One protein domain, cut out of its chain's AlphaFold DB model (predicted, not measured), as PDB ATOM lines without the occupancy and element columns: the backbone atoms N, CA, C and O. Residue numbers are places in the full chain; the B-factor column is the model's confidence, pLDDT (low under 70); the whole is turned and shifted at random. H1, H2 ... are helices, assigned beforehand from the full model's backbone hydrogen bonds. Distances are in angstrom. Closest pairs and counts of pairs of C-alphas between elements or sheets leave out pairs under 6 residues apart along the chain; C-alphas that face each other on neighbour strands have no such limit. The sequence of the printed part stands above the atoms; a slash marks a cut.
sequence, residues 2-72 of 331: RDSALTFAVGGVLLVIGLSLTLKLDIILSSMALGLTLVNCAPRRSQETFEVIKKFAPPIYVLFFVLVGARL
ATOM      1  N   ARG A   2      -9.200   0.522 -14.699       77.62
ATOM      2  CA  ARG A   2      -8.126   1.459 -14.294       77.62
ATOM      3  C   ARG A   2      -6.731   0.927 -14.634       77.62
ATOM      4  O   ARG A   2      -5.881   1.705 -15.066       77.62
ATOM      5  N   ASP A   3      -6.532  -0.380 -14.534       83.12
ATOM      6  CA  ASP A   3      -5.240  -1.020 -14.807       83.12
ATOM      7  C   ASP A   3      -4.900  -1.002 -16.302       83.12
ATOM      8  O   ASP A   3      -3.771  -0.695 -16.701       83.12
ATOM      9  N   SER A   4      -5.903  -1.212 -17.158       85.00
ATOM     10  CA  SER A   4      -5.757  -1.068 -18.610       85.00
ATOM     11  C   SER A   4      -5.430   0.373 -19.004       85.00
ATOM     12  O   SER A   4      -4.607   0.598 -19.893       85.00
ATOM     13  N   ALA A   5      -6.028   1.360 -18.325       86.19
ATOM     14  CA  ALA A   5      -5.730   2.771 -18.556       86.19
ATOM     15  C   ALA A   5      -4.288   3.125 -18.162       86.19
ATOM     16  O   ALA A   5      -3.605   3.804 -18.928       86.19
ATOM     17  N   LEU A   6      -3.796   2.625 -17.020       88.94
ATOM     18  CA  LEU A   6      -2.397   2.798 -16.613       88.94
ATOM     19  C   LEU A   6      -1.443   2.183 -17.638       88.94
ATOM     20  O   LEU A   6      -0.482   2.825 -18.054       88.94
ATOM     21  N   THR A   7      -1.735   0.957 -18.072       90.69
ATOM     22  CA  THR A   7      -0.910   0.228 -19.042       90.69
ATOM     23  C   THR A   7      -0.817   0.987 -20.364       90.69
ATOM     24  O   THR A   7       0.279   1.195 -20.883       90.69
ATOM     25  N   PHE A   8      -1.950   1.470 -20.882       90.38
ATOM     26  CA  PHE A   8      -1.982   2.254 -22.114       90.38
ATOM     27  C   PHE A   8      -1.259   3.597 -21.963       90.38
ATOM     28  O   PHE A   8      -0.507   4.002 -22.847       90.38
ATOM     29  N   ALA A   9      -1.438   4.273 -20.827       90.94
ATOM     30  CA  ALA A   9      -0.789   5.543 -20.535       90.94
ATOM     31  C   ALA A   9       0.738   5.414 -20.461       90.94
ATOM     32  O   ALA A   9       1.459   6.140 -21.146       90.94
ATOM     33  N   VAL A  10       1.238   4.472 -19.658       91.12
ATOM     34  CA  VAL A  10       2.677   4.220 -19.504       91.12
ATOM     35  C   VAL A  10       3.270   3.718 -20.817       91.12
ATOM     36  O   VAL A  10       4.312   4.215 -21.235       91.12
ATOM     37  N   GLY A  11       2.586   2.803 -21.511       93.69
ATOM     38  CA  GLY A  11       2.994   2.325 -22.832       93.69
ATOM     39  C   GLY A  11       3.092   3.454 -23.860       93.69
ATOM     40  O   GLY A  11       4.093   3.554 -24.564       93.69
ATOM     41  N   GLY A  12       2.107   4.355 -23.895       93.44
ATOM     42  CA  GLY A  12       2.114   5.531 -24.766       93.44
ATOM     43  C   GLY A  12       3.262   6.493 -24.456       93.44
ATOM     44  O   GLY A  12       3.948   6.948 -25.370       93.44
ATOM     45  N   VAL A  13       3.531   6.753 -23.172       93.06
ATOM     46  CA  VAL A  13       4.677   7.573 -22.745       93.06
ATOM     47  C   VAL A  13       6.000   6.918 -23.153       93.06
ATOM     48  O   VAL A  13       6.839   7.582 -23.757       93.06
ATOM     49  N   LEU A  14       6.187   5.620 -22.893       94.19
ATOM     50  CA  LEU A  14       7.402   4.888 -23.273       94.19
ATOM     51  C   LEU A  14       7.610   4.852 -24.790       94.19
ATOM     52  O   LEU A  14       8.734   5.033 -25.256       94.19
ATOM     53  N   LEU A  15       6.538   4.679 -25.560       95.94
ATOM     54  CA  LEU A  15       6.576   4.709 -27.018       95.94
ATOM     55  C   LEU A  15       7.000   6.089 -27.535       95.94
ATOM     56  O   LEU A  15       7.866   6.180 -28.404       95.94
ATOM     57  N   VAL A  16       6.461   7.169 -26.965       95.62
ATOM     58  CA  VAL A  16       6.842   8.545 -27.320       95.62
ATOM     59  C   VAL A  16       8.290   8.842 -26.935       95.62
ATOM     60  O   VAL A  16       9.004   9.474 -27.716       95.62
ATOM     61  N   ILE A  17       8.761   8.349 -25.787       92.94
ATOM     62  CA  ILE A  17      10.172   8.440 -25.389       92.94
ATOM     63  C   ILE A  17      11.055   7.694 -26.400       92.94
ATOM     64  O   ILE A  17      12.027   8.266 -26.894       92.94
ATOM     65  N   GLY A  18      10.709   6.453 -26.755       94.50
ATOM     66  CA  GLY A  18      11.464   5.639 -27.711       94.50
ATOM     67  C   GLY A  18      11.527   6.258 -29.111       94.50
ATOM     68  O   GLY A  18      12.602   6.330 -29.712       94.50
ATOM     69  N   LEU A  19      10.402   6.786 -29.601       96.06
ATOM     70  CA  LEU A  19      10.346   7.532 -30.861       96.06
ATOM     71  C   LEU A  19      11.188   8.807 -30.794       96.06
ATOM     72  O   LEU A  19      11.942   9.088 -31.723       96.06
ATOM     73  N   SER A  20      11.112   9.550 -29.689       94.69
ATOM     74  CA  SER A  20      11.888  10.783 -29.514       94.69
ATOM     75  C   SER A  20      13.387  10.508 -29.520       94.69
ATOM     76  O   SER A  20      14.128  11.203 -30.209       94.69
ATOM     77  N   LEU A  21      13.840   9.456 -28.831       90.69
ATOM     78  CA  LEU A  21      15.242   9.033 -28.843       90.69
ATOM     79  C   LEU A  21      15.706   8.627 -30.249       90.69
ATOM     80  O   LEU A  21      16.775   9.052 -30.686       90.69
ATOM     81  N   THR A  22      14.886   7.861 -30.973       94.69
ATOM     82  CA  THR A  22      15.195   7.400 -32.339       94.69
ATOM     83  C   THR A  22      15.289   8.568 -33.322       94.69
ATOM     84  O   THR A  22      16.215   8.638 -34.128       94.69
ATOM     85  N   LEU A  23      14.367   9.526 -33.219       94.38
ATOM     86  CA  LEU A  23      14.314  10.718 -34.065       94.38
ATOM     87  C   LEU A  23      15.235  11.851 -33.576       94.38
ATOM     88  O   LEU A  23      15.283  12.906 -34.203       94.38
ATOM     89  N   LYS A  24      15.972  11.648 -32.472       90.31
ATOM     90  CA  LYS A  24      16.817  12.660 -31.810       90.31
ATOM     91  C   LYS A  24      16.055  13.944 -31.437       90.31
ATOM     92  O   LYS A  24      16.615  15.039 -31.477       90.31
ATOM     93  N   LEU A  25      14.783  13.804 -31.068       90.38
ATOM     94  CA  LEU A  25      13.926  14.878 -30.571       90.38
ATOM     95  C   LEU A  25      14.042  15.024 -29.048       90.38
ATOM     96  O   LEU A  25      14.436  14.096 -28.340       90.38
ATOM     97  N   ASP A  26      13.669  16.198 -28.538       87.50
ATOM     98  CA  ASP A  26      13.646  16.455 -27.100       87.50
ATOM     99  C   ASP A  26      12.523  15.665 -26.414       87.50
ATOM    100  O   ASP A  26      11.343  15.801 -26.741       87.50
ATOM    101  N   ILE A  27      12.897  14.841 -25.434       87.94
ATOM    102  CA  ILE A  27      11.977  13.931 -24.742       87.94
ATOM    103  C   ILE A  27      10.904  14.713 -23.975       87.94
ATOM    104  O   ILE A  27       9.744  14.294 -23.932       87.94
ATOM    105  N   ILE A  28      11.269  15.844 -23.366       87.38
ATOM    106  CA  ILE A  28      10.352  16.628 -22.535       87.38
ATOM    107  C   ILE A  28       9.308  17.288 -23.428       87.38
ATOM    108  O   ILE A  28       8.114  17.166 -23.159       87.38
ATOM    109  N   LEU A  29       9.743  17.924 -24.515       89.88
ATOM    110  CA  LEU A  29       8.858  18.586 -25.461       89.88
ATOM    111  C   LEU A  29       7.896  17.594 -26.125       89.88
ATOM    112  O   LEU A  29       6.699  17.863 -26.173       89.88
ATOM    113  N   SER A  30       8.380  16.428 -26.562       93.12
ATOM    114  CA  SER A  30       7.524  15.372 -27.119       93.12
ATOM    115  C   SER A  30       6.496  14.858 -26.109       93.12
ATOM    116  O   SER A  30       5.325  14.682 -26.445       93.12
ATOM    117  N   SER A  31       6.902  14.659 -24.850       91.19
ATOM    118  CA  SER A  31       5.989  14.217 -23.786       91.19
ATOM    119  C   SER A  31       4.930  15.281 -23.471       91.19
ATOM    120  O   SER A  31       3.762  14.957 -23.255       91.19
ATOM    121  N   MET A  32       5.311  16.563 -23.484       92.06
ATOM    122  CA  MET A  32       4.374  17.681 -23.334       92.06
ATOM    123  C   MET A  32       3.411  17.767 -24.519       92.06
ATOM    124  O   MET A  32       2.219  17.980 -24.310       92.06
ATOM    125  N   ALA A  33       3.901  17.559 -25.745       94.88
ATOM    126  CA  ALA A  33       3.073  17.529 -26.944       94.88
ATOM    127  C   ALA A  33       2.039  16.394 -26.883       94.88
ATOM    128  O   ALA A  33       0.875  16.639 -27.178       94.88
ATOM    129  N   LEU A  34       2.420  15.197 -26.417       94.31
ATOM    130  CA  LEU A  34       1.488  14.090 -26.167       94.31
ATOM    131  C   LEU A  34       0.403  14.465 -25.146       94.31
ATOM    132  O   LEU A  34      -0.778  14.202 -25.358       94.31
ATOM    133  N   GLY A  35       0.788  15.080 -24.025       93.56
ATOM    134  CA  GLY A  35      -0.178  15.530 -23.021       93.56
ATOM    135  C   GLY A  35      -1.138  16.581 -23.583       93.56
ATOM    136  O   GLY A  35      -2.344  16.509 -23.351       93.56
ATOM    137  N   LEU A  36      -0.613  17.522 -24.372       95.12
ATOM    138  CA  LEU A  36      -1.396  18.568 -25.019       95.12
ATOM    139  C   LEU A  36      -2.370  17.987 -26.050       95.12
ATOM    140  O   LEU A  36      -3.537  18.373 -26.054       95.12
ATOM    141  N   THR A  37      -1.947  17.038 -26.885       94.44
ATOM    142  CA  THR A  37      -2.851  16.376 -27.838       94.44
ATOM    143  C   THR A  37      -3.919  15.559 -27.119       94.44
ATOM    144  O   THR A  37      -5.085  15.632 -27.496       94.44
ATOM    145  N   LEU A  38      -3.574  14.856 -26.036       92.62
ATOM    146  CA  LEU A  38      -4.532  14.070 -25.257       92.62
ATOM    147  C   LEU A  38      -5.633  14.940 -24.629       92.62
ATOM    148  O   LEU A  38      -6.811  14.595 -24.733       92.62
ATOM    149  N   VAL A  39      -5.266  16.076 -24.024       92.81
ATOM    150  CA  VAL A  39      -6.229  17.032 -23.440       92.81
ATOM    151  C   VAL A  39      -7.193  17.566 -24.495       92.81
ATOM    152  O   VAL A  39      -8.387  17.672 -24.228       92.81
ATOM    153  N   ASN A  40      -6.688  17.896 -25.687       94.75
ATOM    154  CA  ASN A  40      -7.495  18.515 -26.737       94.75
ATOM    155  C   ASN A  40      -8.370  17.504 -27.494       94.75
ATOM    156  O   ASN A  40      -9.506  17.817 -27.832       94.75
ATOM    157  N   CYS A  41      -7.877  16.287 -27.737       93.69
ATOM    158  CA  CYS A  41      -8.627  15.269 -28.478       93.69
ATOM    159  C   CYS A  41      -9.663  14.538 -27.613       93.69
ATOM    160  O   CYS A  41     -10.703  14.127 -28.123       93.69
ATOM    161  N   ALA A  42      -9.392  14.339 -26.318       91.12
ATOM    162  CA  ALA A  42     -10.278  13.577 -25.441       91.12
ATOM    163  C   ALA A  42     -10.353  14.171 -24.020       91.12
ATOM    164  O   ALA A  42      -9.887  13.536 -23.071       91.12
ATOM    165  N   PRO A  43     -10.998  15.341 -23.828       84.50
ATOM    166  CA  PRO A  43     -10.966  16.081 -22.563       84.50
ATOM    167  C   PRO A  43     -11.365  15.251 -21.332       84.50
ATOM    168  O   PRO A  43     -10.616  15.211 -20.359       84.50
ATOM    169  N   ARG A  44     -12.484  14.512 -21.394       82.31
ATOM    170  CA  ARG A  44     -12.968  13.680 -20.271       82.31
ATOM    171  C   ARG A  44     -12.023  12.517 -19.948       82.31
ATOM    172  O   ARG A  44     -11.601  12.362 -18.809       82.31
ATOM    173  N   ARG A  45     -11.619  11.740 -20.959       85.62
ATOM    174  CA  ARG A  45     -10.701  10.598 -20.772       85.62
ATOM    175  C   ARG A  45      -9.294  11.035 -20.360       85.62
ATOM    176  O   ARG A  45      -8.601  10.295 -19.663       85.62
ATOM    177  N   SER A  46      -8.862  12.223 -20.783       88.62
ATOM    178  CA  SER A  46      -7.550  12.762 -20.424       88.62
ATOM    179  C   SER A  46      -7.422  12.976 -18.916       88.62
ATOM    180  O   SER A  46      -6.395  12.620 -18.347       88.62
ATOM    181  N   GLN A  47      -8.479  13.465 -18.256       86.19
ATOM    182  CA  GLN A  47      -8.496  13.682 -16.808       86.19
ATOM    183  C   GLN A  47      -8.311  12.364 -16.052       86.19
ATOM    184  O   GLN A  47      -7.382  12.258 -15.252       86.19
ATOM    185  N   GLU A  48      -9.099  11.340 -16.390       85.44
ATOM    186  CA  GLU A  48      -8.966   9.992 -15.816       85.44
ATOM    187  C   GLU A  48      -7.552   9.428 -16.021       85.44
ATOM    188  O   GLU A  48      -6.930   8.907 -15.094       85.44
ATOM    189  N   THR A  49      -7.009   9.584 -17.231       88.75
ATOM    190  CA  THR A  49      -5.664   9.107 -17.581       88.75
ATOM    191  C   THR A  49      -4.587   9.818 -16.754       88.75
ATOM    192  O   THR A  49      -3.693   9.169 -16.207       88.75
ATOM    193  N   PHE A  50      -4.669  11.144 -16.601       89.44
ATOM    194  CA  PHE A  50      -3.712  11.899 -15.792       89.44
ATOM    195  C   PHE A  50      -3.793  11.562 -14.308       89.44
ATOM    196  O   PHE A  50      -2.753  11.532 -13.655       89.44
ATOM    197  N   GLU A  51      -4.979  11.305 -13.757       89.06
ATOM    198  CA  GLU A  51      -5.101  10.873 -12.362       89.06
ATOM    199  C   GLU A  51      -4.398   9.546 -12.106       89.06
ATOM    200  O   GLU A  51      -3.677   9.404 -11.116       89.06
ATOM    201  N   VAL A  52      -4.586   8.582 -13.007       89.62
ATOM    202  CA  VAL A  52      -3.961   7.263 -12.907       89.62
ATOM    203  C   VAL A  52      -2.434   7.388 -12.968       89.62
ATOM    204  O   VAL A  52      -1.742   6.853 -12.101       89.62
ATOM    205  N   ILE A  53      -1.897   8.183 -13.904       90.56
ATOM    206  CA  ILE A  53      -0.452   8.466 -13.980       90.56
ATOM    207  C   ILE A  53       0.045   9.166 -12.705       90.56
ATOM    208  O   ILE A  53       1.082   8.788 -12.161       90.56
ATOM    209  N   LYS A  54      -0.678  10.175 -12.200       89.62
ATOM    210  CA  LYS A  54      -0.296  10.922 -10.985       89.62
ATOM    211  C   LYS A  54      -0.211  10.019  -9.759       89.62
ATOM    212  O   LYS A  54       0.698  10.198  -8.955       89.62
ATOM    213  N   LYS A  55      -1.117   9.048  -9.628       89.50
ATOM    214  CA  LYS A  55      -1.092   8.049  -8.547       89.50
ATOM    215  C   LYS A  55       0.099   7.094  -8.665       89.50
ATOM    216  O   LYS A  55       0.610   6.650  -7.644       89.50
ATOM    217  N   PHE A  56       0.575   6.830  -9.883       90.62
ATOM    218  CA  PHE A  56       1.743   5.983 -10.153       90.62
ATOM    219  C   PHE A  56       3.093   6.729 -10.108       90.62
ATOM    220  O   PHE A  56       4.140   6.110  -9.956       90.62
ATOM    221  N   ALA A  57       3.105   8.058 -10.212       90.31
ATOM    222  CA  ALA A  57       4.327   8.864 -10.218       90.31
ATOM    223  C   ALA A  57       5.181   8.873  -8.917       90.31
ATOM    224  O   ALA A  57       6.395   9.066  -9.040       90.31
ATOM    225  N   PRO A  58       4.650   8.681  -7.684       93.38
ATOM    226  CA  PRO A  58       5.433   8.865  -6.458       93.38
ATOM    227  C   PRO A  58       6.724   8.032  -6.360       93.38
ATOM    228  O   PRO A  58       7.754   8.621  -6.029       93.38
ATOM    229  N   PRO A  59       6.758   6.727  -6.704       92.88
ATOM    230  CA  PRO A  59       8.001   5.951  -6.708       92.88
ATOM    231  C   PRO A  59       9.076   6.528  -7.640       92.88
ATOM    232  O   PRO A  59      10.258   6.539  -7.296       92.88
ATOM    233  N   ILE A  60       8.671   7.067  -8.796       88.88
ATOM    234  CA  ILE A  60       9.581   7.701  -9.758       88.88
ATOM    235  C   ILE A  60      10.167   8.979  -9.155       88.88
ATOM    236  O   ILE A  60      11.369   9.217  -9.262       88.88
ATOM    237  N   TYR A  61       9.342   9.788  -8.483       85.06
ATOM    238  CA  TYR A  61       9.813  10.988  -7.793       85.06
ATOM    239  C   TYR A  61      10.785  10.658  -6.665       85.06
ATOM    240  O   TYR A  61      11.812  11.323  -6.556       85.06
ATOM    241  N   VAL A  62      10.511   9.621  -5.870       89.50
ATOM    242  CA  VAL A  62      11.421   9.174  -4.807       89.50
ATOM    243  C   VAL A  62      12.766   8.758  -5.397       89.50
ATOM    244  O   VAL A  62      13.793   9.293  -4.985       89.50
ATOM    245  N   LEU A  63      12.778   7.882  -6.408       87.56
ATOM    246  CA  LEU A  63      14.017   7.449  -7.063       87.56
ATOM    247  C   LEU A  63      14.795   8.636  -7.646       87.56
ATOM    248  O   LEU A  63      16.010   8.737  -7.474       87.56
ATOM    249  N   PHE A  64      14.086   9.556  -8.302       80.62
ATOM    250  CA  PHE A  64      14.669  10.763  -8.868       80.62
ATOM    251  C   PHE A  64      15.306  11.645  -7.785       80.62
ATOM    252  O   PHE A  64      16.489  11.965  -7.886       80.62
ATOM    253  N   PHE A  65      14.572  12.009  -6.730       79.62
ATOM    254  CA  PHE A  65      15.092  12.884  -5.676       79.62
ATOM    255  C   PHE A  65      16.225  12.235  -4.875       79.62
ATOM    256  O   PHE A  65      17.174  12.931  -4.519       79.62
ATOM    257  N   VAL A  66      16.189  10.917  -4.663       86.31
ATOM    258  CA  VAL A  66      17.295  10.175  -4.040       86.31
ATOM    259  C   VAL A  66      18.545  10.221  -4.919       86.31
ATOM    260  O   VAL A  66      19.623  10.540  -4.423       86.31
ATOM    261  N   LEU A  67      18.423   9.970  -6.227       79.44
ATOM    262  CA  LEU A  67      19.564  10.005  -7.148       79.44
ATOM    263  C   LEU A  67      20.167  11.409  -7.248       79.44
ATOM    264  O   LEU A  67      21.386  11.562  -7.246       79.44
ATOM    265  N   VAL A  68      19.324  12.439  -7.305       76.00
ATOM    266  CA  VAL A  68      19.760  13.840  -7.286       76.00
ATOM    267  C   VAL A  68      20.465  14.170  -5.972       76.00
ATOM    268  O   VAL A  68      21.557  14.736  -5.997       76.00
ATOM    269  N   GLY A  69      19.878  13.781  -4.839       80.94
ATOM    270  CA  GLY A  69      20.459  13.969  -3.510       80.94
ATOM    271  C   GLY A  69      21.820  13.289  -3.372       80.94
ATOM    272  O   GLY A  69      22.775  13.913  -2.927       80.94
ATOM    273  N   ALA A  70      21.960  12.059  -3.868       83.19
ATOM    274  CA  ALA A  70      23.223  11.322  -3.860       83.19
ATOM    275  C   ALA A  70      24.332  11.991  -4.698       83.19
ATOM    276  O   ALA A  70      25.522  11.740  -4.491       83.19
ATOM    277  N   ARG A  71      23.965  12.847  -5.661       73.25
ATOM    278  CA  ARG A  71      24.915  13.624  -6.474       73.25
ATOM    279  C   ARG A  71      25.308  14.955  -5.826       73.25
ATOM    280  O   ARG A  71      26.304  15.542  -6.248       73.25
ATOM    281  N   LEU A  72      24.581  15.422  -4.810       79.19
ATOM    282  CA  LEU A  72      24.904  16.640  -4.068       79.19
ATOM    283  C   LEU A  72      26.049  16.381  -3.083       79.19
ATOM    284  O   LEU A  72      25.841  15.962  -1.951       79.19
TER     285      LEU A  72
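Overview. This is residues 2 to 72 of the 331 residues of the protein "CBS domain-containing protein" of Phycisphaerales bacterium (UniProt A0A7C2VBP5). The longest helix, H1, crosses the open side of a V that H2 and H3 make, and these three form the body; H4 sticks out from it as an arm, with residues 57 to 72 standing free. The printed part has 71 residues with four named helices, in the order H1, H2, H3, H4, and no named strand; the class is all helix. The whole is only just loose, close to compact, with a radius of gyration of the C-alphas of 13.8 A, and spans 41 by 30 by 18 A, the arm included.

Along the chain. Find C-alpha 2 at (-8.126, 1.459, -14.294); from there H1, residues 2 to 22, runs 30.1 A to C-alpha 22 at (15.195, 7.400, -32.339). H2, residues 27 to 41, takes you back over 21.0 A. H3, residues 43 to 56, covers 20.4 A. H4, residues 58 to 71, covers 20.1 A and ends at C-alpha 71 at (24.915, 13.624, -6.474).

Arrangement. Look first at residues 13 to 21 of H1, which alone touch H2; the closest C-alphas, of Ser 20 and Ile 27, are 5.7 A apart. These two helices run opposite ways at a steep tilt of 46 degrees. Residues 2 to 10 of H1 touch residues 49 to 53 of H3, closest at the C-alphas of Leu 6 and Val 52, 6.0 A, about perpendicular at 87 degrees. H2 and H3 only just touch, only at the corner by their link, with 3 pairs of C-alphas within 8 A. H4 meets H3 only through their link and is apart from H1 and H2. Every O i to N i+4 pair is within hydrogen-bond range in H1, H2 and H4, and 9 of 10 in H3.

Size, cuts and confidence. The C-alphas farthest apart, of Cys 41 and Leu 72, are 41.5 A apart. The printed part has no cut, and its three links are tight. Its mean pLDDT is 89.2, and no printed residue is under 70.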